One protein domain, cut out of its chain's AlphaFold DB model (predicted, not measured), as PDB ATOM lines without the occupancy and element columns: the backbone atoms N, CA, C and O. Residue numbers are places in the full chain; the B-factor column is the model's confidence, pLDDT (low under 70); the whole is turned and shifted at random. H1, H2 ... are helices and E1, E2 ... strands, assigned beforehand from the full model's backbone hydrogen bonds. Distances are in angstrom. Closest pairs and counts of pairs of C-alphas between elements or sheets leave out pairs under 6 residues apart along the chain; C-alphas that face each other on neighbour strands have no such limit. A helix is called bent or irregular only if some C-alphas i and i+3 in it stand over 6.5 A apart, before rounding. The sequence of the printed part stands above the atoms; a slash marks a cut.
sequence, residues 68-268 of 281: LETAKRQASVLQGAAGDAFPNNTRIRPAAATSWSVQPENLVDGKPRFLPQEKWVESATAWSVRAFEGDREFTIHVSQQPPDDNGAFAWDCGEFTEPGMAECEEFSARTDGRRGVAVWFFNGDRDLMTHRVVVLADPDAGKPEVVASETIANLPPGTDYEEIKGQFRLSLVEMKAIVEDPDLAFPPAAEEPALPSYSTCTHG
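Overview. This is residues 68 to 268 of the 281 residues of the protein "Preprotein translocase subunit SecG" of Nocardioides daedukensis (UniProt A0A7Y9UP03). A twisted sheet of seven strands forms a wall; H1 and H4 cover one face, H2 sits by its E1 edge, and the long link of residues 144 to 164 passes over the opposite face near E4. H5 lies off the sheet. The printed part has 201 residues, with named elements in the order H1 E1 H2 E2 E3 E4 E5 E6 E7 H3 H4 H5. The antiparallel sheet runs E1 E2 E3 E7 E6 E5 E4, and E4 to E7 form a meander, each strand the antiparallel neighbour of the one before. The class is mixed, with 95 residues, under half, in named elements; the whole is compact, radius of gyration of the C-alphas 16.6 A, spanning 47 by 37 by 36 A.

Arrangement. Along the printed part come H1 at residues 68 to 85, E1 at 96 to 98, H2 at 117 to 123, E2 at 126 to 133, E3 at 136 to 143, E4 at 165 to 172, E5 at 179 to 187, E6 at 192 to 199, E7 at 209 to 216, H3 at 225 to 229, H4 at 236 to 243 and H5 at 262 to 266. H1 is on the sheet at a height of 9.2 A, over E1, E2 and E3; its closest C-alphas to E2 are those of Gln 79 and Val 129, 6.5 A apart. With residues 68 to 71 alone H1 touches H2, about perpendicular at 73 degrees, the closest C-alphas being those of Leu 68 and Val 121, 5.8 A apart. Within hydrogen-bond range are N 96 and O 128 of E1 and E2, 2.9 A; N 129 and O 140 of the hairpin E2 and E3, 2.9 A; N 139 and O 213 of E3 and E7, 2.8 A; N 182 and O 169 of the hairpin E4 and E5, 2.8 A; N 196 and O 183 of the hairpin E5 and E6, 2.9 A; and N 212 and O 197 of the hairpin E6 and E7, 2.9 A. H3 and H4 are on the same face as H1, at heights of 9.0 A and 8.0 A. The closest C-alphas of H4 and E7 are those of Val 210 and Val 243, 5.3 A apart. H5 is not on the sheet. In H1, H3, H4 and H5 every O i to N i+4 pair is within hydrogen-bond range; irregular H2, with C-alphas 118 and 121 7.0 A apart, has 1 of 3, and 2 of 4 O i to N i+3 pairs.

Along the chain. H1 begins at C-alpha 68 (182.572, 182.534, 186.976) and is 25.9 A long. E2 measures 24.0 A, E3 22.4 A, E4 21.1 A, E5 24.9 A, E6 22.9 A and E7 22.8 A. H5 ends at C-alpha 266 (187.446, 163.852, 164.150).

Size, cuts and confidence. The C-alphas farthest apart, those of Glu 69 and Gly 222, are 48.8 A apart. The printed part has no cut; the links E1 to H2, E3 to E4 and H4 to H5 are long. The mean pLDDT of the printed part is 88.6, and residues 150 to 154, 158 to 166, 188 to 190 and 268 are under 70.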
ATOM      1  N   LEU A  68     183.220 181.762 188.036       83.94
ATOM      2  CA  LEU A  68     182.572 182.534 186.976       83.94
ATOM      3  C   LEU A  68     183.272 183.879 186.697       83.94
ATOM      4  O   LEU A  68     183.356 184.294 185.541       83.94
ATOM      5  N   GLU A  69     183.811 184.551 187.713       86.00
ATOM      6  CA  GLU A  69     184.665 185.738 187.548       86.00
ATOM      7  C   GLU A  69     186.053 185.383 186.996       86.00
ATOM      8  O   GLU A  69     186.606 186.139 186.199       86.00
ATOM      9  N   THR A  70     186.589 184.203 187.319       86.00
ATOM     10  CA  THR A  70     187.820 183.679 186.701       86.00
ATOM     11  C   THR A  70     187.614 183.428 185.201       86.00
ATOM     12  O   THR A  70     188.403 183.908 184.386       86.00
ATOM     13  N   ALA A  71     186.501 182.794 184.821       87.75
ATOM     14  CA  ALA A  71     186.107 182.599 183.425       87.75
ATOM     15  C   ALA A  71     185.855 183.934 182.690       87.75
ATOM     16  O   ALA A  71     186.323 184.146 181.571       87.75
ATOM     17  N   LYS A  72     185.183 184.901 183.333       90.31
ATOM     18  CA  LYS A  72     185.051 186.275 182.804       90.31
ATOM     19  C   LYS A  72     186.405 186.956 182.614       90.31
ATOM     20  O   LYS A  72     186.583 187.674 181.630       90.31
ATOM     21  N   ARG A  73     187.364 186.733 183.518       91.06
ATOM     22  CA  ARG A  73     188.715 187.292 183.414       91.06
ATOM     23  C   ARG A  73     189.471 186.703 182.223       91.06
ATOM     24  O   ARG A  73     190.023 187.485 181.462       91.06
ATOM     25  N   GLN A  74     189.411 185.387 181.996       92.44
ATOM     26  CA  GLN A  74     189.944 184.743 180.780       92.44
ATOM     27  C   GLN A  74     189.348 185.378 179.509       92.44
ATOM     28  O   GLN A  74     190.080 185.843 178.634       92.44
ATOM     29  N   ALA A  75     188.018 185.520 179.452       93.94
ATOM     30  CA  ALA A  75     187.324 186.177 178.341       93.94
ATOM     31  C   ALA A  75     187.760 187.638 178.117       93.94
ATOM     32  O   ALA A  75     187.806 188.103 176.975       93.94
ATOM     33  N   SER A  76     188.048 188.373 179.196       95.12
ATOM     34  CA  SER A  76     188.471 189.777 179.153       95.12
ATOM     35  C   SER A  76     189.940 189.943 178.768       95.12
ATOM     36  O   SER A  76     190.252 190.875 178.034       95.12
ATOM     37  N   VAL A  77     190.827 189.059 179.233       96.38
ATOM     38  CA  VAL A  77     192.248 189.037 178.847       96.38
ATOM     39  C   VAL A  77     192.374 188.753 177.354       96.38
ATOM     40  O   VAL A  77     193.029 189.507 176.644       96.38
ATOM     41  N   LEU A  78     191.654 187.745 176.846       96.12
ATOM     42  CA  LEU A  78     191.676 187.393 175.425       96.12
ATOM     43  C   LEU A  78     191.170 188.542 174.527       96.12
ATOM     44  O   LEU A  78     191.704 188.771 173.445       96.12
ATOM     45  N   GLN A  79     190.171 189.305 174.988       95.75
ATOM     46  CA  GLN A  79     189.713 190.527 174.309       95.75
ATOM     47  C   GLN A  79     190.710 191.692 174.418       95.75
ATOM     48  O   GLN A  79     190.786 192.485 173.484       95.75
ATOM     49  N   GLY A  80     191.473 191.786 175.512       95.56
ATOM     50  CA  GLY A  80     192.576 192.739 175.668       95.56
ATOM     51  C   GLY A  80     193.695 192.469 174.666       95.56
ATOM     52  O   GLY A  80     193.970 193.322 173.829       95.56
ATOM     53  N   ALA A  81     194.230 191.244 174.649       95.50
ATOM     54  CA  ALA A  81     195.268 190.822 173.705       95.50
ATOM     55  C   ALA A  81     194.863 191.052 172.233       95.50
ATOM     56  O   ALA A  81     195.662 191.527 171.431       95.50
ATOM     57  N   ALA A  82     193.597 190.799 171.875       95.19
ATOM     58  CA  ALA A  82     193.074 191.130 170.546       95.19
ATOM     59  C   ALA A  82     192.952 192.644 170.289       95.19
ATOM     60  O   ALA A  82     193.149 193.083 169.160       95.19
ATOM     61  N   GLY A  83     192.620 193.442 171.308       94.50
ATOM     62  CA  GLY A  83     192.555 194.902 171.219       94.50
ATOM     63  C   GLY A  83     193.921 195.569 171.063       94.50
ATOM     64  O   GLY A  83     194.029 196.553 170.337       94.50
ATOM     65  N   ASP A  84     194.950 195.011 171.700       93.50
ATOM     66  CA  ASP A  84     196.319 195.527 171.654       93.50
ATOM     67  C   ASP A  84     197.096 195.053 170.409       93.50
ATOM     68  O   ASP A  84     197.980 195.766 169.935       93.50
ATOM     69  N   ALA A  85     196.770 193.871 169.861       93.25
ATOM     70  CA  ALA A  85     197.532 193.254 168.768       93.25
ATOM     71  C   ALA A  85     196.880 193.303 167.372       93.25
ATOM     72  O   ALA A  85     197.591 193.161 166.376       93.25
ATOM     73  N   PHE A  86     195.557 193.467 167.247       94.81
ATOM     74  CA  PHE A  86     194.897 193.494 165.931       94.81
ATOM     75  C   PHE A  86     194.790 194.915 165.345       94.81
ATOM     76  O   PHE A  86     194.733 195.896 166.087       94.81
ATOM     77  N   PRO A  87     194.716 195.071 164.004       91.69
ATOM     78  CA  PRO A  87     194.595 196.389 163.386       91.69
ATOM     79  C   PRO A  87     193.385 197.192 163.896       91.69
ATOM     80  O   PRO A  87     192.270 196.677 164.001       91.69
ATOM     81  N   ASN A  88     193.599 198.489 164.150       83.88
ATOM     82  CA  ASN A  88     192.630 199.424 164.754       83.88
ATOM     83  C   ASN A  88     191.282 199.565 164.009       83.88
ATOM     84  O   ASN A  88     190.335 200.136 164.545       83.88
ATOM     85  N   ASN A  89     191.193 199.103 162.760       84.44
ATOM     86  CA  ASN A  89     189.981 199.100 161.939       84.44
ATOM     87  C   ASN A  89     189.233 197.750 161.941       84.44
ATOM     88  O   ASN A  89     188.201 197.636 161.277       84.44
ATOM     89  N   THR A  90     189.719 196.740 162.670       89.81
ATOM     90  CA  THR A  90     189.042 195.443 162.796       89.81
ATOM     91  C   THR A  90     187.813 195.515 163.704       89.81
ATOM     92  O   THR A  90     187.768 196.233 164.704       89.81
ATOM     93  N   ARG A  91     186.791 194.714 163.390       93.88
ATOM     94  CA  ARG A  91     185.628 194.522 164.265       93.88
ATOM     95  C   ARG A  91     185.835 193.320 165.185       93.88
ATOM     96  O   ARG A  91     185.418 192.211 164.842       93.88
ATOM     97  N   ILE A  92     186.424 193.553 166.354       94.88
ATOM     98  CA  ILE A  92     186.560 192.545 167.418       94.88
ATOM     99  C   ILE A  92     185.169 192.052 167.865       94.88
ATOM    100  O   ILE A  92     184.216 192.825 168.017       94.88
ATOM    101  N   ARG A  93     185.033 190.735 168.028       95.81
ATOM    102  CA  ARG A  93     183.863 190.041 168.580       95.81
ATOM    103  C   ARG A  93     184.052 189.805 170.084       95.81
ATOM    104  O   ARG A  93     185.189 189.650 170.517       95.81
ATOM    105  N   PRO A  94     182.967 189.683 170.872       94.88
ATOM    106  CA  PRO A  94     183.066 189.134 172.224       94.88
ATOM    107  C   PRO A  94     183.764 187.771 172.202       94.88
ATOM    108  O   PRO A  94     183.524 186.985 171.279       94.88
ATOM    109  N   ALA A  95     184.595 187.487 173.207       96.06
ATOM    110  CA  ALA A  95     185.202 186.168 173.349       96.06
ATOM    111  C   ALA A  95     184.126 185.092 173.573       96.06
ATOM    112  O   ALA A  95     183.109 185.332 174.229       96.06
ATOM    113  N   ALA A  96     184.367 183.902 173.030       96.38
ATOM    114  CA  ALA A  96     183.489 182.746 173.134       96.38
ATOM    115  C   ALA A  96     184.285 181.509 173.559       96.38
ATOM    116  O   ALA A  96     185.389 181.278 173.063       96.38
ATOM    117  N   ALA A  97     183.702 180.708 174.449       96.25
ATOM    118  CA  ALA A  97     184.283 179.455 174.917       96.25
ATOM    119  C   ALA A  97     183.597 178.235 174.290       96.25
ATOM    120  O   ALA A  97     182.417 178.293 173.933       96.25
ATOM    121  N   THR A  98     184.318 177.123 174.202       96.06
ATOM    122  CA  THR A  98     183.838 175.811 173.744       96.06
ATOM    123  C   THR A  98     184.316 174.717 174.699       96.06
ATOM    124  O   THR A  98     185.318 174.881 175.401       96.06
ATOM    125  N   SER A  99     183.613 173.586 174.713       95.31
ATOM    126  CA  SER A  99     184.104 172.360 175.350       95.31
ATOM    127  C   SER A  99     184.838 171.490 174.333       95.31
ATOM    128  O   SER A  99     184.485 171.506 173.153       95.31
ATOM    129  N   TRP A 100     185.797 170.683 174.788       93.44
ATOM    130  CA  TRP A 100     186.339 169.580 173.989       93.44
ATOM    131  C   TRP A 100     185.350 168.414 173.863       93.44
ATOM    132  O   TRP A 100     185.513 167.584 172.977       93.44
ATOM    133  N   SER A 101     184.348 168.316 174.743       94.44
ATOM    134  CA  SER A 101     183.494 167.129 174.857       94.44
ATOM    135  C   SER A 101     182.522 166.977 173.685       94.44
ATOM    136  O   SER A 101     181.827 167.929 173.327       94.44
ATOM    137  N   VAL A 102     182.396 165.756 173.149       94.31
ATOM    138  CA  VAL A 102     181.391 165.415 172.119       94.31
ATOM    139  C   VAL A 102     180.004 165.075 172.680       94.31
ATOM    140  O   VAL A 102     179.145 164.586 171.944       94.31
ATOM    141  N   GLN A 103     179.762 165.321 173.973       93.31
ATOM    142  CA  GLN A 103     178.420 165.245 174.560       93.31
ATOM    143  C   GLN A 103     177.406 166.047 173.711       93.31
ATOM    144  O   GLN A 103     177.738 167.153 173.272       93.31
ATOM    145  N   PRO A 104     176.177 165.544 173.466       91.12
ATOM    146  CA  PRO A 104     175.220 166.195 172.565       91.12
ATOM    147  C   PRO A 104     174.921 167.655 172.921       91.12
ATOM    148  O   PRO A 104     174.787 168.500 172.039       91.12
ATOM    149  N   GLU A 105     174.880 167.984 174.213       91.44
ATOM    150  CA  GLU A 105     174.700 169.345 174.713       91.44
ATOM    151  C   GLU A 105     175.900 170.273 174.483       91.44
ATOM    152  O   GLU A 105     175.790 171.454 174.804       91.44
ATOM    153  N   ASN A 106     177.018 169.797 173.932       94.31
ATOM    154  CA  ASN A 106     178.210 170.578 173.579       94.31
ATOM    155  C   ASN A 106     178.445 170.677 172.060       94.31
ATOM    156  O   ASN A 106     179.343 171.404 171.630       94.31
ATOM    157  N   LEU A 107     177.597 170.044 171.240       93.62
ATOM    158  CA  LEU A 107     177.666 170.098 169.778       93.62
ATOM    159  C   LEU A 107     176.488 170.870 169.157       93.62
ATOM    160  O   LEU A 107     175.369 170.858 169.667       93.62
ATOM    161  N   VAL A 108     176.738 171.522 168.020       93.81
ATOM    162  CA  VAL A 108     175.732 172.014 167.058       93.81
ATOM    163  C   VAL A 108     176.250 171.690 165.660       93.81
ATOM    164  O   VAL A 108     177.424 171.917 165.377       93.81
ATOM    165  N   ASP A 109     175.397 171.129 164.799       90.31
ATOM    166  CA  ASP A 109     175.710 170.779 163.403       90.31
ATOM    167  C   ASP A 109     177.041 170.013 163.231       90.31
ATOM    168  O   ASP A 109     177.837 170.281 162.329       90.31
ATOM    169  N   GLY A 110     177.296 169.068 164.147       88.81
ATOM    170  CA  GLY A 110     178.497 168.226 164.160       88.81
ATOM    171  C   GLY A 110     179.786 168.923 164.614       88.81
ATOM    172  O   GLY A 110     180.861 168.404 164.345       88.81
ATOM    173  N   LYS A 111     179.715 170.095 165.265       91.94
ATOM    174  CA  LYS A 111     180.883 170.894 165.691       91.94
ATOM    175  C   LYS A 111     180.742 171.394 167.135       91.94
ATOM    176  O   LYS A 111     179.607 171.553 167.589       91.94
ATOM    177  N   PRO A 112     181.842 171.703 167.854       93.94
ATOM    178  CA  PRO A 112     181.773 172.284 169.193       93.94
ATOM    179  C   PRO A 112     181.023 173.615 169.154       93.94
ATOM    180  O   PRO A 112     181.409 174.539 168.431       93.94
ATOM    181  N   ARG A 113     179.930 173.721 169.912       95.12
ATOM    182  CA  ARG A 113     179.142 174.958 169.974       95.12
ATOM    183  C   ARG A 113     179.759 175.940 170.964       95.12
ATOM    184  O   ARG A 113     180.343 175.540 171.972       95.12
ATOM    185  N   PHE A 114     179.510 177.229 170.754       95.88
ATOM    186  CA  PHE A 114     179.814 178.230 171.773       95.88
ATOM    187  C   PHE A 114     178.964 178.000 173.033       95.88
ATOM    188  O   PHE A 114     177.740 177.834 172.970       95.88
ATOM    189  N   LEU A 115     179.629 177.980 174.185       93.88
ATOM    190  CA  LEU A 115     179.021 177.881 175.506       93.88
ATOM    191  C   LEU A 115     178.437 179.242 175.917       93.88
ATOM    192  O   LEU A 115     179.127 180.256 175.767       93.88
ATOM    193  N   PRO A 116     177.201 179.297 176.452       92.00
ATOM    194  CA  PRO A 116     176.709 180.506 177.095       92.00
ATOM    195  C   PRO A 116     177.495 180.747 178.393       92.00
ATOM    196  O   PRO A 116     178.104 179.827 178.945       92.00
ATOM    197  N   GLN A 117     177.514 181.996 178.851       90.25
ATOM    198  CA  GLN A 117     178.476 182.481 179.843       90.25
ATOM    199  C   GLN A 117     178.393 181.758 181.195       90.25
ATOM    200  O   GLN A 117     179.412 181.520 181.838       90.25
ATOM    201  N   GLU A 118     177.191 181.361 181.602       87.25
ATOM    202  CA  GLU A 118     176.933 180.587 182.814       87.25
ATOM    203  C   GLU A 118     177.556 179.180 182.789       87.25
ATOM    204  O   GLU A 118     177.901 178.657 183.842       87.25
ATOM    205  N   LYS A 119     177.782 178.597 181.600       87.25
ATOM    206  CA  LYS A 119     178.400 177.270 181.424       87.25
ATOM    207  C   LYS A 119     179.921 177.300 181.255       87.25
ATOM    208  O   LYS A 119     180.530 176.253 181.043       87.25
ATOM    209  N   TRP A 120     180.555 178.470 181.320       90.25
ATOM    210  CA  TRP A 120     182.009 178.557 181.156       90.25
ATOM    211  C   TRP A 120     182.762 177.860 182.300       90.25
ATOM    212  O   TRP A 120     183.773 177.219 182.049       90.25
ATOM    213  N   VAL A 121     182.232 177.898 183.526       85.56
ATOM    214  CA  VAL A 121     182.826 177.220 184.695       85.56
ATOM    215  C   VAL A 121     182.811 175.695 184.561       85.56
ATOM    216  O   VAL A 121     183.789 175.039 184.893       85.56
ATOM    217  N   GLU A 122     181.692 175.148 184.087       80.12
ATOM    218  CA  GLU A 122     181.383 173.711 184.114       80.12
ATOM    219  C   GLU A 122     181.913 172.948 182.890       80.12
ATOM    220  O   GLU A 122     181.832 171.724 182.839       80.12
ATOM    221  N   SER A 123     182.308 173.647 181.818       83.75
ATOM    222  CA  SER A 123     182.510 172.993 180.515       83.75
ATOM    223  C   SER A 123     183.506 173.656 179.560       83.75
ATOM    224  O   SER A 123     183.792 173.057 178.520       83.75
ATOM    225  N   ALA A 124     184.024 174.860 179.837       92.81
ATOM    226  CA  ALA A 124     184.975 175.508 178.929       92.81
ATOM    227  C   ALA A 124     186.382 174.917 179.073       92.81
ATOM    228  O   ALA A 124     187.012 175.042 180.120       92.81
ATOM    229  N   THR A 125     186.903 174.356 177.985       94.00
ATOM    230  CA  THR A 125     188.318 173.959 177.879       94.00
ATOM    231  C   THR A 125     189.061 174.700 176.779       94.00
ATOM    232  O   THR A 125     190.290 174.718 176.796       94.00
ATOM    233  N   ALA A 126     188.347 175.387 175.882       94.94
ATOM    234  CA  ALA A 126     188.952 176.268 174.897       94.94
ATOM    235  C   ALA A 126     188.211 177.607 174.779       94.94
ATOM    236  O   ALA A 126     186.997 177.694 174.965       94.94
ATOM    237  N   TRP A 127     188.961 178.652 174.448       97.00
ATOM    238  CA  TRP A 127     188.536 180.049 174.384       97.00
ATOM    239  C   TRP A 127     188.968 180.661 173.059       97.00
ATOM    240  O   TRP A 127     190.074 180.407 172.596       97.00
ATOM    241  N   SER A 128     188.130 181.482 172.435       97.31
ATOM    242  CA  SER A 128     188.474 182.174 171.190       97.31
ATOM    243  C   SER A 128     187.957 183.606 171.161       97.31
ATOM    244  O   SER A 128     186.873 183.905 171.663       97.31
ATOM    245  N   VAL A 129     188.722 184.485 170.523       97.75
ATOM    246  CA  VAL A 129     188.298 185.824 170.105       97.75
ATOM    247  C   VAL A 129     188.570 185.951 168.611       97.75
ATOM    248  O   VAL A 129     189.553 185.412 168.106       97.75
ATOM    249  N   ARG A 130     187.677 186.638 167.898       97.00
ATOM    250  CA  ARG A 130     187.751 186.829 166.444       97.00
ATOM    251  C   ARG A 130     187.584 188.305 166.116       97.00
ATOM    252  O   ARG A 130     186.770 188.971 166.756       97.00
ATOM    253  N   ALA A 131     188.288 188.810 165.114       97.19
ATOM    254  CA  ALA A 131     188.124 190.166 164.602       97.19
ATOM    255  C   ALA A 131     188.143 190.173 163.071       97.19
ATOM    256  O   ALA A 131     188.764 189.309 162.463       97.19
ATOM    257  N   PHE A 132     187.447 191.127 162.446       95.75
ATOM    258  CA  PHE A 132     187.211 191.106 160.996       95.75
ATOM    259  C   PHE A 132     187.542 192.438 160.306       95.75
ATOM    260  O   PHE A 132     187.128 193.492 160.795       95.75
ATOM    261  N   GLU A 133     188.222 192.382 159.153       94.31
ATOM    262  CA  GLU A 133     188.493 193.505 158.229       94.31
ATOM    263  C   GLU A 133     188.156 193.055 156.792       94.31
ATOM    264  O   GLU A 133     188.997 192.496 156.092       94.31
ATOM    265  N   GLY A 134     186.912 193.263 156.344       92.25
ATOM    266  CA  GLY A 134     186.454 192.741 155.048       92.25
ATOM    267  C   GLY A 134     186.502 191.211 155.020       92.25
ATOM    268  O   GLY A 134     185.934 190.569 155.902       92.25
ATOM    269  N   ASP A 135     187.207 190.647 154.040       92.75
ATOM    270  CA  ASP A 135     187.438 189.204 153.872       92.75
ATOM    271  C   ASP A 135     188.540 188.633 154.791       92.75
ATOM    272  O   ASP A 135     188.933 187.473 154.645       92.75
ATOM    273  N   ARG A 136     189.057 189.437 155.734       95.12
ATOM    274  CA  ARG A 136     190.063 189.014 156.718       95.12
ATOM    275  C   ARG A 136     189.433 188.617 158.040       95.12
ATOM    276  O   ARG A 136     188.660 189.392 158.608       95.12
ATOM    277  N   GLU A 137     189.845 187.469 158.565       96.81
ATOM    278  CA  GLU A 137     189.562 187.023 159.930       96.81
ATOM    279  C   GLU A 137     190.867 186.899 160.728       96.81
ATOM    280  O   GLU A 137     191.771 186.149 160.368       96.81
ATOM    281  N   PHE A 138     190.942 187.621 161.842       97.81
ATOM    282  CA  PHE A 138     191.994 187.521 162.850       97.81
ATOM    283  C   PHE A 138     191.459 186.722 164.037       97.81
ATOM    284  O   PHE A 138     190.337 186.963 164.478       97.81
ATOM    285  N   THR A 139     192.234 185.779 164.567       98.00
ATOM    286  CA  THR A 139     191.832 184.920 165.693       98.00
ATOM    287  C   THR A 139     192.956 184.802 166.715       98.00
ATOM    288  O   THR A 139     194.104 184.580 166.334       98.00
ATOM    289  N   ILE A 140     192.607 184.889 168.003       98.44
ATOM    290  CA  ILE A 140     193.403 184.302 169.092       98.44
ATOM    291  C   ILE A 140     192.576 183.167 169.695       98.44
ATOM    292  O   ILE A 140     191.381 183.341 169.962       98.44
ATOM    293  N   HIS A 141     193.196 182.010 169.897       97.31
ATOM    294  CA  HIS A 141     192.597 180.833 170.515       97.31
ATOM    295  C   HIS A 141     193.516 180.306 171.620       97.31
ATOM    296  O   HIS A 141     194.733 180.296 171.459       97.31
ATOM    297  N   VAL A 142     192.931 179.882 172.736       97.19
ATOM    298  CA  VAL A 142     193.628 179.234 173.854       97.19
ATOM    299  C   VAL A 142     192.874 177.948 174.162       97.19
ATOM    300  O   VAL A 142     191.678 178.021 174.445       97.19
ATOM    301  N   SER A 143     193.527 176.787 174.106       94.38
ATOM    302  CA  SER A 143     192.890 175.488 174.357       94.38
ATOM    303  C   SER A 143     193.706 174.634 175.314       94.38
ATOM    304  O   SER A 143     194.900 174.432 175.115       94.38
ATOM    305  N   GLN A 144     193.050 174.060 176.317       92.75
ATOM    306  CA  GLN A 144     193.607 172.915 177.030       92.75
ATOM    307  C   GLN A 144     193.584 171.692 176.099       92.75
ATOM    308  O   GLN A 144     192.624 171.508 175.344       92.75
ATOM    309  N   GLN A 145     194.634 170.870 176.134       90.31
ATOM    310  CA  GLN A 145     194.684 169.621 175.370       90.31
ATOM    311  C   GLN A 145     193.900 168.528 176.122       90.31
ATOM    312  O   GLN A 145     194.124 168.364 177.323       90.31
ATOM    313  N   PRO A 146     192.982 167.789 175.470       90.56
ATOM    314  CA  PRO A 146     192.226 166.738 176.142       90.56
ATOM    315  C   PRO A 146     193.100 165.507 176.458       90.56
ATOM    316  O   PRO A 146     193.951 165.141 175.645       90.56
ATOM    317  N   PRO A 147     192.870 164.794 177.579       88.88
ATOM    318  CA  PRO A 147     193.656 163.604 177.937       88.88
ATOM    319  C   PRO A 147     193.605 162.436 176.933       88.88
ATOM    320  O   PRO A 147     194.445 161.542 176.998       88.88
ATOM    321  N   ASP A 148     192.630 162.412 176.016       88.00
ATOM    322  CA  ASP A 148     192.505 161.406 174.956       88.00
ATOM    323  C   ASP A 148     192.944 161.896 173.566       88.00
ATOM    324  O   ASP A 148     192.723 161.174 172.592       88.00
ATOM    325  N   ASP A 149     193.570 163.074 173.453       79.25
ATOM    326  CA  ASP A 149     193.921 163.702 172.168       79.25
ATOM    327  C   ASP A 149     194.793 162.800 171.275       79.25
ATOM    328  O   ASP A 149     194.641 162.793 170.058       79.25
ATOM    329  N   ASN A 150     195.679 161.992 171.876       66.75
ATOM    330  CA  ASN A 150     196.508 160.979 171.198       66.75
ATOM    331  C   ASN A 150     197.269 161.494 169.948       66.75
ATOM    332  O   ASN A 150     197.551 160.725 169.028       66.75
ATOM    333  N   GLY A 151     197.615 162.786 169.911       62.41
ATOM    334  CA  GLY A 151     198.298 163.417 168.777       62.41
ATOM    335  C   GLY A 151     197.378 163.836 167.625       62.41
ATOM    336  O   GLY A 151     197.871 164.055 166.524       62.41
ATOM    337  N   ALA A 152     196.065 163.973 167.851       58.81
ATOM    338  CA  ALA A 152     195.088 164.407 166.845       58.81
ATOM    339  C   ALA A 152     195.433 165.748 166.161       58.81
ATOM    340  O   ALA A 152     194.970 165.991 165.047       58.81
ATOM    341  N   PHE A 153     196.270 166.584 166.786       58.81
ATOM    342  CA  PHE A 153     196.976 167.685 166.127       58.81
ATOM    343  C   PHE A 153     198.497 167.569 166.313       58.81
ATOM    344  O   PHE A 153     199.102 168.227 167.161       58.81
ATOM    345  N   ALA A 154     199.130 166.739 165.480       60.97
ATOM    346  CA  ALA A 154     200.583 166.661 165.329       60.97
ATOM    347  C   ALA A 154     201.138 167.921 164.632       60.97
ATOM    348  O   ALA A 154     201.490 167.923 163.455       60.97
ATOM    349  N   TRP A 155     201.181 169.036 165.366       71.88
ATOM    350  CA  TRP A 155     201.784 170.295 164.924       71.88
ATOM    351  C   TRP A 155     203.313 170.171 164.811       71.88
ATOM    352  O   TRP A 155     204.045 170.546 165.734       71.88
ATOM    353  N   ASP A 156     203.794 169.651 163.686       73.56
ATOM    354  CA  ASP A 156     205.194 169.698 163.256       73.56
ATOM    355  C   ASP A 156     205.322 169.858 161.736       73.56
ATOM    356  O   ASP A 156     204.388 169.585 160.978       73.56
ATOM    357  N   CYS A 157     206.485 170.327 161.283       78.44
ATOM    358  CA  CYS A 157     206.725 170.604 159.863       78.44
ATOM    359  C   CYS A 157     207.031 169.352 159.012       78.44
ATOM    360  O   CYS A 157     207.330 169.490 157.825       78.44
ATOM    361  N   GLY A 158     207.015 168.149 159.598       66.62
ATOM    362  CA  GLY A 158     207.262 166.875 158.919       66.62
ATOM    363  C   GLY A 158     205.987 166.098 158.586       66.62
ATOM    364  O   GLY A 158     205.922 165.479 157.523       66.62
ATOM    365  N   GLU A 159     204.974 166.147 159.454       57.75
ATOM    366  CA  GLU A 159     203.674 165.496 159.243       57.75
ATOM    367  C   GLU A 159     202.680 166.388 158.477       57.75
ATOM    368  O   GLU A 159     201.896 165.867 157.676       57.75
ATOM    369  N   PHE A 160     202.772 167.723 158.606       59.56
ATOM    370  CA  PHE A 160     202.002 168.691 157.805       59.56
ATOM    371  C   PHE A 160     202.421 168.685 156.319       59.56
ATOM    372  O   PHE A 160     203.124 169.561 155.816       59.56
ATOM    373  N   THR A 161     201.936 167.674 155.600       49.38
ATOM    374  CA  THR A 161     202.212 167.391 154.181       49.38
ATOM    375  C   THR A 161     200.968 167.529 153.293       49.38
ATOM    376  O   THR A 161     200.961 167.076 152.146       49.38
ATOM    377  N   GLU A 162     199.904 168.159 153.804       51.16
ATOM    378  CA  GLU A 162     198.646 168.344 153.075       51.16
ATOM    379  C   GLU A 162     198.811 169.194 151.796       51.16
ATOM    380  O   GLU A 162     199.531 170.200 151.804       51.16
ATOM    381  N   PRO A 163     198.096 168.864 150.700       51.44
ATOM    382  CA  PRO A 163     198.037 169.711 149.511       51.44
ATOM    383  C   PRO A 163     197.538 171.121 149.854       51.44
ATOM    384  O   PRO A 163     196.395 171.301 150.266       51.44
ATOM    385  N   GLY A 164     198.399 172.125 149.666       57.16
ATOM    386  CA  GLY A 164     198.117 173.520 150.022       57.16
ATOM    387  C   GLY A 164     198.982 174.075 151.157       57.16
ATOM    388  O   GLY A 164     199.065 175.293 151.305       57.16
ATOM    389  N   MET A 165     199.692 173.228 151.914       63.50
ATOM    390  CA  MET A 165     200.833 173.685 152.717       63.50
ATOM    391  C   MET A 165     201.883 174.325 151.803       63.50
ATOM    392  O   MET A 165     202.258 173.741 150.784       63.50
ATOM    393  N   ALA A 166     202.353 175.518 152.170       65.75
ATOM    394  CA  ALA A 166     203.314 176.279 151.374       65.75
ATOM    395  C   ALA A 166     204.590 176.634 152.155       65.75
ATOM    396  O   ALA A 166     205.672 176.641 151.572       65.75
ATOM    397  N   GLU A 167     204.492 176.873 153.468       85.75
ATOM    398  CA  GLU A 167     205.652 177.189 154.311       85.75
ATOM    399  C   GLU A 167     205.422 176.797 155.774       85.75
ATOM    400  O   GLU A 167     204.296 176.866 156.272       85.75
ATOM    401  N   CYS A 168     206.490 176.389 156.465       88.25
ATOM    402  CA  CYS A 168     206.461 175.973 157.865       88.25
ATOM    403  C   CYS A 168     207.790 176.309 158.567       88.25
ATOM    404  O   CYS A 168     208.861 176.076 158.005       88.25
ATOM    405  N   GLU A 169     207.724 176.836 159.791       91.56
ATOM    406  CA  GLU A 169     208.876 177.164 160.641       91.56
ATOM    407  C   GLU A 169     208.633 176.680 162.082       91.56
ATOM    408  O   GLU A 169     207.706 177.146 162.747       91.56
ATOM    409  N   GLU A 170     209.486 175.790 162.600       93.06
ATOM    410  CA  GLU A 170     209.494 175.436 164.028       93.06
ATOM    411  C   GLU A 170     210.370 176.397 164.842       93.06
ATOM    412  O   GLU A 170     211.453 176.804 164.415       93.06
ATOM    413  N   PHE A 171     209.925 176.724 166.054       94.69
ATOM    414  CA  PHE A 171     210.652 177.564 167.001       94.69
ATOM    415  C   PHE A 171     210.449 177.090 168.450       94.69
ATOM    416  O   PHE A 171     209.654 176.196 168.735       94.69
ATOM    417  N   SER A 172     211.182 177.694 169.386       96.25
ATOM    418  CA  SER A 172     210.986 177.520 170.830       96.25
ATOM    419  C   SER A 172     210.469 178.833 171.418       96.25
ATOM    420  O   SER A 172     211.025 179.896 171.129       96.25
ATOM    421  N   ALA A 173     209.384 178.760 172.189       94.44
ATOM    422  CA  ALA A 173     208.721 179.906 172.795       94.44
ATOM    423  C   ALA A 173     209.635 180.587 173.824       94.44
ATOM    424  O   ALA A 173     210.158 179.947 174.736       94.44
ATOM    425  N   ARG A 174     209.814 181.906 173.718       94.00
ATOM    426  CA  ARG A 174     210.765 182.675 174.543       94.00
ATOM    427  C   ARG A 174     210.392 182.751 176.027       94.00
ATOM    428  O   ARG A 174     211.253 183.092 176.835       94.00
ATOM    429  N   THR A 175     209.137 182.474 176.385       90.38
ATOM    430  CA  THR A 175     208.614 182.604 177.755       90.38
ATOM    431  C   THR A 175     208.734 181.337 178.600       90.38
ATOM    432  O   THR A 175     209.022 181.448 179.790       90.38
ATOM    433  N   ASP A 176     208.550 180.148 178.019       89.56
ATOM    434  CA  ASP A 176     208.634 178.867 178.743       89.56
ATOM    435  C   ASP A 176     209.339 177.726 177.975       89.56
ATOM    436  O   ASP A 176     209.487 176.627 178.503       89.56
ATOM    437  N   GLY A 177     209.861 177.985 176.772       93.56
ATOM    438  CA  GLY A 177     210.687 177.049 176.003       93.56
ATOM    439  C   GLY A 177     209.917 176.010 175.178       93.56
ATOM    440  O   GLY A 177     210.547 175.309 174.380       93.56
ATOM    441  N   ARG A 178     208.585 175.926 175.317       93.50
ATOM    442  CA  ARG A 178     207.727 174.985 174.571       93.50
ATOM    443  C   ARG A 178     207.924 175.107 173.057       93.50
ATOM    444  O   ARG A 178     208.248 176.183 172.551       93.50
ATOM    445  N   ARG A 179     207.711 174.011 172.317       93.19
ATOM    446  CA  ARG A 179     207.726 174.064 170.847       93.19
ATOM    447  C   ARG A 179     206.592 174.968 170.363       93.19
ATOM    448  O   ARG A 179     205.461 174.864 170.834       93.19
ATOM    449  N   GLY A 180     206.908 175.822 169.403       94.19
ATOM    450  CA  GLY A 180     205.936 176.518 168.581       94.19
ATOM    451  C   GLY A 180     206.170 176.236 167.103       94.19
ATOM    452  O   GLY A 180     207.270 175.855 166.699       94.19
ATOM    453  N   VAL A 181     205.128 176.416 166.300       93.31
ATOM    454  CA  VAL A 181     205.165 176.237 164.845       93.31
ATOM    455  C   VAL A 181     204.431 177.398 164.188       93.31
ATOM    456  O   VAL A 181     203.353 177.790 164.634       93.31
ATOM    457  N   ALA A 182     205.016 177.968 163.140       93.88
ATOM    458  CA  ALA A 182     204.362 178.919 162.253       93.88
ATOM    459  C   ALA A 182     204.139 178.269 160.885       93.88
ATOM    460  O   ALA A 182     205.063 177.674 160.336       93.88
ATOM    461  N   VAL A 183     202.927 178.376 160.344       90.12
ATOM    462  CA  VAL A 183     202.531 177.788 159.059       90.12
ATOM    463  C   VAL A 183     201.845 178.808 158.160       90.12
ATOM    464  O   VAL A 183     201.041 179.627 158.619       90.12
ATOM    465  N   TRP A 184     202.112 178.691 156.862       89.56
ATOM    466  CA  TRP A 184     201.329 179.301 155.796       89.56
ATOM    467  C   TRP A 184     200.698 178.192 154.958       89.56
ATOM    468  O   TRP A 184     201.401 177.384 154.343       89.56
ATOM    469  N   PHE A 185     199.365 178.173 154.919       85.06
ATOM    470  CA  PHE A 185     198.604 177.244 154.092       85.06
ATOM    471  C   PHE A 185     197.601 177.982 153.204       85.06
ATOM    472  O   PHE A 185     196.883 178.881 153.649       85.06
ATOM    473  N   PHE A 186     197.555 177.582 151.937       80.38
ATOM    474  CA  PHE A 186     196.616 178.033 150.919       80.38
ATOM    475  C   PHE A 186     195.653 176.886 150.600       80.38
ATOM    476  O   PHE A 186     196.051 175.862 150.048       80.38
ATOM    477  N   ASN A 187     194.376 177.041 150.945       72.31
ATOM    478  CA  ASN A 187     193.354 176.051 150.628       72.31
ATOM    479  C   ASN A 187     192.646 176.455 149.327       72.31
ATOM    480  O   ASN A 187     191.689 177.231 149.339       72.31
ATOM    481  N   GLY A 188     193.142 175.922 148.206       61.97
ATOM    482  CA  GLY A 188     192.646 176.236 146.861       61.97
ATOM    483  C   GLY A 188     191.223 175.751 146.557       61.97
ATOM    484  O   GLY A 188     190.611 176.264 145.630       61.97
ATOM    485  N   ASP A 189     190.668 174.827 147.349       67.25
ATOM    486  CA  ASP A 189     189.259 174.403 147.245       67.25
ATOM    487  C   ASP A 189     188.296 175.350 147.993       67.25
ATOM    488  O   ASP A 189     187.074 175.198 147.913       67.25
ATOM    489  N   ARG A 190     188.833 176.301 148.771       68.56
ATOM    490  CA  ARG A 190     188.078 177.256 149.602       68.56
ATOM    491  C   ARG A 190     188.481 178.714 149.368       68.56
ATOM    492  O   ARG A 190     188.084 179.566 150.161       68.56
ATOM    493  N   ASP A 191     189.275 178.980 148.328       84.50
ATOM    494  CA  ASP A 191     189.752 180.313 147.947       84.50
ATOM    495  C   ASP A 191     190.289 181.123 149.150       84.50
ATOM    496  O   ASP A 191     189.917 182.279 149.364       84.50
ATOM    497  N   LEU A 192     191.133 180.507 149.992       89.25
ATOM    498  CA  LEU A 192     191.660 181.152 151.202       89.25
ATOM    499  C   LEU A 192     193.132 180.848 151.480       89.25
ATOM    500  O   LEU A 192     193.646 179.782 151.140       89.25
ATOM    501  N   MET A 193     193.790 181.774 152.175       90.62
ATOM    502  CA  MET A 193     195.144 181.619 152.705       90.62
ATOM    503  C   MET A 193     195.175 181.998 154.183       90.62
ATOM    504  O   MET A 193     194.589 183.001 154.588       90.62
ATOM    505  N   THR A 194     195.876 181.209 154.993       92.50
ATOM    506  CA  THR A 194     196.027 181.427 156.437       92.50
ATOM    507  C   THR A 194     197.501 181.470 156.808       92.50
ATOM    508  O   THR A 194     198.257 180.586 156.412       92.50
ATOM    509  N   HIS A 195     197.880 182.455 157.619       94.69
ATOM    510  CA  HIS A 195     199.128 182.467 158.377       94.69
ATOM    511  C   HIS A 195     198.755 182.208 159.840       94.69
ATOM    512  O   HIS A 195     197.979 182.964 160.431       94.69
ATOM    513  N   ARG A 196     199.257 181.111 160.412       93.94
ATOM    514  CA  ARG A 196     198.972 180.688 161.788       93.94
ATOM    515  C   ARG A 196     200.270 180.451 162.542       93.94
ATOM    516  O   ARG A 196     201.163 179.793 162.025       93.94
ATOM    517  N   VAL A 197     200.332 180.929 163.776       95.75
ATOM    518  CA  VAL A 197     201.389 180.632 164.741       95.75
ATOM    519  C   VAL A 197     200.756 179.915 165.930       95.75
ATOM    520  O   VAL A 197     199.703 180.329 166.412       95.75
ATOM    521  N   VAL A 198     201.392 178.844 166.389       94.06
ATOM    522  CA  VAL A 198     200.974 178.024 167.530       94.06
ATOM    523  C   VAL A 198     202.137 177.924 168.515       94.06
ATOM    524  O   VAL A 198     203.278 177.753 168.087       94.06
ATOM    525  N   VAL A 199     201.863 177.978 169.818       95.12
ATOM    526  CA  VAL A 199     202.723 177.403 170.867       95.12
ATOM    527  C   VAL A 199     201.954 176.253 171.504       95.12
ATOM    528  O   VAL A 199     200.817 176.432 171.939       95.12
ATOM    529  N   LEU A 200     202.560 175.066 171.507       92.25
ATOM    530  CA  LEU A 200     201.881 173.816 171.851       92.25
ATOM    531  C   LEU A 200     201.564 173.721 173.342       92.25
ATOM    532  O   LEU A 200     202.258 174.310 174.173       92.25
ATOM    533  N   ALA A 201     200.525 172.959 173.678       91.81
ATOM    534  CA  ALA A 201     200.228 172.611 175.061       91.81
ATOM    535  C   ALA A 201     201.410 171.881 175.725       91.81
ATOM    536  O   ALA A 201     202.193 171.192 175.072       91.81
ATOM    537  N   ASP A 202     201.506 172.019 177.044       90.75
ATOM    538  CA  ASP A 202     202.352 171.184 177.898       90.75
ATOM    539  C   ASP A 202     201.467 170.711 179.061       90.75
ATOM    540  O   ASP A 202     201.302 171.444 180.044       90.75
ATOM    541  N   PRO A 203     200.813 169.538 178.926       86.75
ATOM    542  CA  PRO A 203     199.902 169.020 179.942       86.75
ATOM    543  C   PRO A 203     200.586 168.751 181.289       86.75
ATOM    544  O   PRO A 203     199.984 169.013 182.330       86.75
ATOM    545  N   ASP A 204     201.850 168.312 181.284       87.88
ATOM    546  CA  ASP A 204     202.629 168.047 182.502       87.88
ATOM    547  C   ASP A 204     202.918 169.345 183.282       87.88
ATOM    548  O   ASP A 204     202.914 169.353 184.517       87.88
ATOM    549  N   ALA A 205     203.114 170.465 182.575       89.19
ATOM    550  CA  ALA A 205     203.233 171.804 183.161       89.19
ATOM    551  C   ALA A 205     201.888 172.550 183.323       89.19
ATOM    552  O   ALA A 205     201.883 173.697 183.783       89.19
ATOM    553  N   GLY A 206     200.758 171.943 182.943       88.69
ATOM    554  CA  GLY A 206     199.425 172.559 182.991       88.69
ATOM    555  C   GLY A 206     199.253 173.773 182.066       88.69
ATOM    556  O   GLY A 206     198.553 174.722 182.424       88.69
ATOM    557  N   LYS A 207     199.927 173.784 180.908       92.06
ATOM    558  CA  LYS A 207     199.924 174.890 179.938       92.06
ATOM    559  C   LYS A 207     199.000 174.608 178.744       92.06
ATOM    560  O   LYS A 207     199.184 173.580 178.089       92.06
ATOM    561  N   PRO A 208     198.104 175.542 178.372       93.81
ATOM    562  CA  PRO A 208     197.289 175.412 177.168       93.81
ATOM    563  C   PRO A 208     198.111 175.615 175.889       93.81
ATOM    564  O   PRO A 208     199.133 176.311 175.887       93.81
ATOM    565  N   GLU A 209     197.608 175.069 174.784       94.31
ATOM    566  CA  GLU A 209     197.950 175.525 173.439       94.31
ATOM    567  C   GLU A 209     197.473 176.973 173.267       94.31
ATOM    568  O   GLU A 209     196.357 177.317 173.670       94.31
ATOM    569  N   VAL A 210     198.301 177.817 172.650       96.88
ATOM    570  CA  VAL A 210     197.929 179.184 172.263       96.88
ATOM    571  C   VAL A 210     198.174 179.361 170.769       96.88
ATOM    572  O   VAL A 210     199.274 179.116 170.274       96.88
ATOM    573  N   VAL A 211     197.144 179.803 170.050       96.38
ATOM    574  CA  VAL A 211     197.151 180.015 168.599       96.38
ATOM    575  C   VAL A 211     196.830 181.471 168.292       96.38
ATOM    576  O   VAL A 211     195.823 182.002 168.763       96.38
ATOM    577  N   ALA A 212     197.622 182.087 167.421       97.88
ATOM    578  CA  ALA A 212     197.277 183.320 166.729       97.88
ATOM    579  C   ALA A 212     197.206 183.036 165.224       97.88
ATOM    580  O   ALA A 212     198.048 182.319 164.683       97.88
ATOM    581  N   SER A 213     196.210 183.575 164.525       97.06
ATOM    582  CA  SER A 213     196.166 183.471 163.064       97.06
ATOM    583  C   SER A 213     195.437 184.622 162.396       97.06
ATOM    584  O   SER A 213     194.398 185.069 162.881       97.06
ATOM    585  N   GLU A 214     195.918 184.992 161.217       97.25
ATOM    586  CA  GLU A 214     195.181 185.767 160.223       97.25
ATOM    587  C   GLU A 214     194.780 184.834 159.071       97.25
ATOM    588  O   GLU A 214     195.535 183.945 158.673       97.25
ATOM    589  N   THR A 215     193.578 185.012 158.533       95.56
ATOM    590  CA  THR A 215     193.066 184.318 157.345       95.56
ATOM    591  C   THR A 215     192.525 185.347 156.368       95.56
ATOM    592  O   THR A 215     191.780 186.235 156.771       95.56
ATOM    593  N   ILE A 216     192.875 185.210 155.091       95.00
ATOM    594  CA  ILE A 216     192.347 185.997 153.974       95.00
ATOM    595  C   ILE A 216     191.499 185.042 153.129       95.00
ATOM    596  O   ILE A 216     192.030 184.064 152.600       95.00
ATOM    597  N   ALA A 217     190.193 185.291 153.045       92.81
ATOM    598  CA  ALA A 217     189.243 184.486 152.275       92.81
ATOM    599  C   ALA A 217     188.874 185.149 150.934       92.81
ATOM    600  O   ALA A 217     189.281 186.277 150.657       92.81
ATOM    601  N   ASN A 218     188.065 184.456 150.124       89.81
ATOM    602  CA  ASN A 218     187.528 184.933 148.842       89.81
ATOM    603  C   ASN A 218     188.618 185.364 147.832       89.81
ATOM    604  O   ASN A 218     188.432 186.303 147.053       89.81
ATOM    605  N   LEU A 219     189.764 184.678 147.850       87.75
ATOM    606  CA  LEU A 219     190.890 184.917 146.949       87.75
ATOM    607  C   LEU A 219     190.505 184.613 145.485       87.75
ATOM    608  O   LEU A 219     189.858 183.603 145.218       87.75
ATOM    609  N   PRO A 220     190.907 185.437 144.500       84.69
ATOM    610  CA  PRO A 220     190.625 185.143 143.097       84.69
ATOM    611  C   PRO A 220     191.280 183.829 142.613       84.69
ATOM    612  O   PRO A 220     192.442 183.570 142.944       84.69
ATOM    613  N   PRO A 221     190.620 183.035 141.749       80.56
ATOM    614  CA  PRO A 221     191.235 181.849 141.157       80.56
ATOM    615  C   PRO A 221     192.510 182.180 140.369       80.56
ATOM    616  O   PRO A 221     192.509 183.067 139.513       80.56
ATOM    617  N   GLY A 222     193.593 181.441 140.628       77.25
ATOM    618  CA  GLY A 222     194.899 181.654 139.984       77.25
ATOM    619  C   GLY A 222     195.748 182.783 140.586       77.25
ATOM    620  O   GLY A 222     196.713 183.206 139.955       77.25
ATOM    621  N   THR A 223     195.392 183.265 141.778       81.06
ATOM    622  CA  THR A 223     196.190 184.215 142.572       81.06
ATOM    623  C   THR A 223     197.557 183.639 142.968       81.06
ATOM    624  O   THR A 223     197.674 182.447 143.248       81.06
ATOM    625  N   ASP A 224     198.586 184.491 143.012       83.94
ATOM    626  CA  ASP A 224     199.946 184.113 143.409       83.94
ATOM    627  C   ASP A 224     200.124 184.028 144.939       83.94
ATOM    628  O   ASP A 224     199.610 184.854 145.697       83.94
ATOM    629  N   TYR A 225     200.879 183.022 145.391       80.88
ATOM    630  CA  TYR A 225     201.126 182.766 146.812       80.88
ATOM    631  C   TYR A 225     201.969 183.859 147.483       80.88
ATOM    632  O   TYR A 225     201.606 184.320 148.564       80.88
ATOM    633  N   GLU A 226     203.067 184.298 146.860       85.19
ATOM    634  CA  GLU A 226     203.955 185.311 147.446       85.19
ATOM    635  C   GLU A 226     203.288 186.693 147.440       85.19
ATOM    636  O   GLU A 226     203.475 187.472 148.379       85.19
ATOM    637  N   GLU A 227     202.444 186.985 146.440       86.62
ATOM    638  CA  GLU A 227     201.614 188.193 146.447       86.62
ATOM    639  C   GLU A 227     200.695 188.231 147.679       86.62
ATOM    640  O   GLU A 227     200.707 189.221 148.413       86.62
ATOM    641  N   ILE A 228     199.941 187.161 147.963       87.75
ATOM    642  CA  ILE A 228     199.043 187.123 149.133       87.75
ATOM    643  C   ILE A 228     199.815 187.021 150.447       87.75
ATOM    644  O   ILE A 228     199.429 187.672 151.419       87.75
ATOM    645  N   LYS A 229     200.948 186.308 150.485       88.25
ATOM    646  CA  LYS A 229     201.859 186.298 151.639       88.25
ATOM    647  C   LYS A 229     202.314 187.717 152.001       88.25
ATOM    648  O   LYS A 229     202.294 188.089 153.174       88.25
ATOM    649  N   GLY A 230     202.628 188.538 150.995       89.44
ATOM    650  CA  GLY A 230     202.956 189.957 151.148       89.44
ATOM    651  C   GLY A 230     201.785 190.859 151.567       89.44
ATOM    652  O   GLY A 230     202.013 192.020 151.910       89.44
ATOM    653  N   GLN A 231     200.544 190.359 151.565       92.69
ATOM    654  CA  GLN A 231     199.354 191.111 151.970       92.69
ATOM    655  C   GLN A 231     198.924 190.889 153.428       92.69
ATOM    656  O   GLN A 231     197.991 191.571 153.858       92.69
ATOM    657  N   PHE A 232     199.527 189.975 154.193       94.31
ATOM    658  CA  PHE A 232     199.180 189.763 155.611       94.31
ATOM    659  C   PHE A 232     199.430 191.024 156.458       94.31
ATOM    660  O   PHE A 232     200.387 191.763 156.225       94.31
ATOM    661  N   ARG A 233     198.540 191.302 157.419       95.44
ATOM    662  CA  ARG A 233     198.660 192.443 158.344       95.44
ATOM    663  C   ARG A 233     199.524 192.113 159.551       95.44
ATOM    664  O   ARG A 233     200.250 192.993 159.999       95.44
ATOM    665  N   LEU A 234     199.427 190.892 160.076       94.56
ATOM    666  CA  LEU A 234     200.222 190.452 161.219       94.56
ATOM    667  C   LEU A 234     201.518 189.787 160.748       94.56
ATOM    668  O   LEU A 234     201.506 188.761 160.058       94.56
ATOM    669  N   SER A 235     202.655 190.345 161.161       94.56
ATOM    670  CA  SER A 235     203.954 189.709 160.955       94.56
ATOM    671  C   SER A 235     204.137 188.487 161.859       94.56
ATOM    672  O   SER A 235     203.499 188.336 162.905       94.56
ATOM    673  N   LEU A 236     205.093 187.630 161.490       94.75
ATOM    674  CA  LEU A 236     205.518 186.498 162.316       94.75
ATOM    675  C   LEU A 236     205.988 186.937 163.717       94.75
ATOM    676  O   LEU A 236     205.802 186.208 164.686       94.75
ATOM    677  N   VAL A 237     206.585 188.129 163.836       95.94
ATOM    678  CA  VAL A 237     207.075 188.667 165.117       95.94
ATOM    679  C   VAL A 237     205.913 189.083 166.019       95.94
ATOM    680  O   VAL A 237     205.950 188.804 167.216       95.94
ATOM    681  N   GLU A 238     204.876 189.699 165.451       96.31
ATOM    682  CA  GLU A 238     203.667 190.088 166.184       96.31
ATOM    683  C   GLU A 238     202.874 188.854 166.622       96.31
ATOM    684  O   GLU A 238     202.573 188.727 167.804       96.31
ATOM    685  N   MET A 239     202.624 187.880 165.737       96.94
ATOM    686  CA  MET A 239     201.909 186.664 166.152       96.94
ATOM    687  C   MET A 239     202.700 185.793 167.131       96.94
ATOM    688  O   MET A 239     202.085 185.230 168.034       96.94
ATOM    689  N   LYS A 240     204.040 185.748 167.051       97.38
ATOM    690  CA  LYS A 240     204.866 185.146 168.114       97.38
ATOM    691  C   LYS A 240     204.723 185.885 169.445       97.38
ATOM    692  O   LYS A 240     204.634 185.230 170.474       97.38
ATOM    693  N   ALA A 241     204.644 187.217 169.441       96.56
ATOM    694  CA  ALA A 241     204.393 187.983 170.663       96.56
ATOM    695  C   ALA A 241     202.991 187.729 171.253       96.56
ATOM    696  O   ALA A 241     202.870 187.697 172.473       96.56
ATOM    697  N   ILE A 242     201.967 187.491 170.420       97.19
ATOM    698  CA  ILE A 242     200.622 187.102 170.883       97.19
ATOM    699  C   ILE A 242     200.651 185.724 171.559       97.19
ATOM    700  O   ILE A 242     200.188 185.592 172.685       97.19
ATOM    701  N   VAL A 243     201.183 184.683 170.903       97.25
ATOM    702  CA  VAL A 243     201.131 183.312 171.463       97.25
ATOM    703  C   VAL A 243     202.068 183.085 172.652       97.25
ATOM    704  O   VAL A 243     201.901 182.119 173.393       97.25
ATOM    705  N   GLU A 244     203.049 183.967 172.844       96.62
ATOM    706  CA  GLU A 244     203.941 183.969 174.004       96.62
ATOM    707  C   GLU A 244     203.418 184.814 175.182       96.62
ATOM    708  O   GLU A 244     204.086 184.842 176.218       96.62
ATOM    709  N   ASP A 245     202.266 185.488 175.057       96.12
ATOM    710  CA  ASP A 245     201.696 186.342 176.110       96.12
ATOM    711  C   ASP A 245     201.467 185.543 177.416       96.12
ATOM    712  O   ASP A 245     200.683 184.584 177.434       96.12
ATOM    713  N   PRO A 246     202.129 185.907 178.535       93.62
ATOM    714  CA  PRO A 246     201.998 185.183 179.794       93.62
ATOM    715  C   PRO A 246     200.594 185.260 180.408       93.62
ATOM    716  O   PRO A 246     200.235 184.345 181.151       93.62
ATOM    717  N   ASP A 247     199.786 186.282 180.104       94.56
ATOM    718  CA  ASP A 247     198.407 186.368 180.601       94.56
ATOM    719  C   ASP A 247     197.462 185.404 179.843       94.56
ATOM    720  O   ASP A 247     196.419 185.021 180.383       94.56
ATOM    721  N   LEU A 248     197.851 184.916 178.653       95.00
ATOM    722  CA  LEU A 248     197.159 183.837 177.923       95.00
ATOM    723  C   LEU A 248     197.504 182.423 178.427       95.00
ATOM    724  O   LEU A 248     196.911 181.449 177.958       95.00
ATOM    725  N   ALA A 249     198.392 182.279 179.418       91.38
ATOM    726  CA  ALA A 249     198.661 181.006 180.095       91.38
ATOM    727  C   ALA A 249     197.513 180.622 181.056       91.38
ATOM    728  O   ALA A 249     197.686 180.528 182.273       91.38
ATOM    729  N   PHE A 250     196.313 180.441 180.501       91.81
ATOM    730  CA  PHE A 250     195.094 180.140 181.243       91.81
ATOM    731  C   PHE A 250     195.228 178.825 182.031       91.81
ATOM    732  O   PHE A 250     195.716 177.836 181.480       91.81
ATOM    733  N   PRO A 251     194.761 178.774 183.295       86.50
ATOM    734  CA  PRO A 251     194.796 177.545 184.081       86.50
ATOM    735  C   PRO A 251     193.917 176.446 183.455       86.50
ATOM    736  O   PRO A 251     192.958 176.770 182.736       86.50
ATOM    737  N   PRO A 252     194.198 175.162 183.753       84.19
ATOM    738  CA  PRO A 252     193.311 174.045 183.442       84.19
ATOM    739  C   PRO A 252     191.875 174.269 183.934       84.19
ATOM    740  O   PRO A 252     191.628 175.057 184.853       84.19
ATOM    741  N   ALA A 253     190.921 173.558 183.331       78.75
ATOM    742  CA  ALA A 253     189.538 173.566 183.799       78.75
ATOM    743  C   ALA A 253     189.452 173.017 185.237       78.75
ATOM    744  O   ALA A 253     190.174 172.091 185.601       78.75
ATOM    745  N   ALA A 254     188.567 173.590 186.059       74.88
ATOM    746  CA  ALA A 254     188.396 173.162 187.452       74.88
ATOM    747  C   ALA A 254     187.739 171.772 187.577       74.88
ATOM    748  O   ALA A 254     187.932 171.083 188.576       74.88
ATOM    749  N   GLU A 255     186.987 171.372 186.550       82.06
ATOM    750  CA  GLU A 255     186.449 170.031 186.332       82.06
ATOM    751  C   GLU A 255     186.635 169.697 184.842       82.06
ATOM    752  O   GLU A 255     186.398 170.547 183.980       82.06
ATOM    753  N   GLU A 256     187.115 168.493 184.526       86.19
ATOM    754  CA  GLU A 256     187.384 168.078 183.144       86.19
ATOM    755  C   GLU A 256     186.096 167.607 182.442       86.19
ATOM    756  O   GLU A 256     185.452 166.667 182.916       86.19
ATOM    757  N   PRO A 257     185.707 168.195 181.290       90.25
ATOM    758  CA  PRO A 257     184.535 167.751 180.543       90.25
ATOM    759  C   PRO A 257     184.671 166.315 180.027       90.25
ATOM    760  O   PRO A 257     185.747 165.884 179.605       90.25
ATOM    761  N   ALA A 258     183.555 165.587 179.996       92.56
ATOM    762  CA  ALA A 258     183.545 164.160 179.694       92.56
ATOM    763  C   ALA A 258     184.131 163.809 178.313       92.56
ATOM    764  O   ALA A 258     183.845 164.461 177.306       92.56
ATOM    765  N   LEU A 259     184.892 162.717 178.279       93.19
ATOM    766  CA  LEU A 259     185.498 162.134 177.081       93.19
ATOM    767  C   LEU A 259     184.499 161.211 176.335       93.19
ATOM    768  O   LEU A 259     183.573 160.689 176.966       93.19
ATOM    769  N   PRO A 260     184.664 160.962 175.019       92.88
ATOM    770  CA  PRO A 260     185.802 161.355 174.189       92.88
ATOM    771  C   PRO A 260     185.799 162.834 173.786       92.88
ATOM    772  O   PRO A 260     184.762 163.507 173.815       92.88
ATOM    773  N   SER A 261     186.970 163.340 173.412       93.00
ATOM    774  CA  SER A 261     187.103 164.697 172.887       93.00
ATOM    775  C   SER A 261     186.824 164.789 171.384       93.00
ATOM    776  O   SER A 261     186.885 163.816 170.625       93.00
ATOM    777  N   TYR A 262     186.491 165.999 170.940       91.88
ATOM    778  CA  TYR A 262     186.169 166.298 169.553       91.88
ATOM    779  C   TYR A 262     187.356 166.038 168.623       91.88
ATOM    780  O   TYR A 262     187.154 165.445 167.563       91.88
ATOM    781  N   SER A 263     188.580 166.415 169.013       88.75
ATOM    782  CA  SER A 263     189.796 166.141 168.236       88.75
ATOM    783  C   SER A 263     190.005 164.634 168.058       88.75
ATOM    784  O   SER A 263     190.136 164.178 166.923       88.75
ATOM    785  N   THR A 264     189.876 163.836 169.119       89.62
ATOM    786  CA  THR A 264     189.988 162.368 169.062       89.62
ATOM    787  C   THR A 264     188.926 161.712 168.179       89.62
ATOM    788  O   THR A 264     189.228 160.760 167.457       89.62
ATOM    789  N   CYS A 265     187.694 162.230 168.167       89.25
ATOM    790  CA  CYS A 265     186.644 161.717 167.283       89.25
ATOM    791  C   CYS A 265     186.840 162.089 165.801       89.25
ATOM    792  O   CYS A 265     186.459 161.297 164.939       89.25
ATOM    793  N   THR A 266     187.429 163.256 165.505       86.31
ATOM    794  CA  THR A 266     187.446 163.852 164.150       86.31
ATOM    795  C   THR A 266     188.803 163.788 163.439       86.31
ATOM    796  O   THR A 266     188.848 163.475 162.253       86.31
ATOM    797  N   HIS A 267     189.905 164.025 164.154       75.44
ATOM    798  CA  HIS A 267     191.278 164.075 163.623       75.44
ATOM    799  C   HIS A 267     192.182 162.967 164.205       75.44
ATOM    800  O   HIS A 267     193.229 162.667 163.640       75.44
ATOM    801  N   GLY A 268     191.769 162.315 165.301       61.97
ATOM    802  CA  GLY A 268     192.550 161.286 165.995       61.97
ATOM    803  C   GLY A 268     193.021 160.126 165.107       61.97
ATOM    804  O   GLY A 268     192.242 159.534 164.341       61.97
TER     805      GLY A 268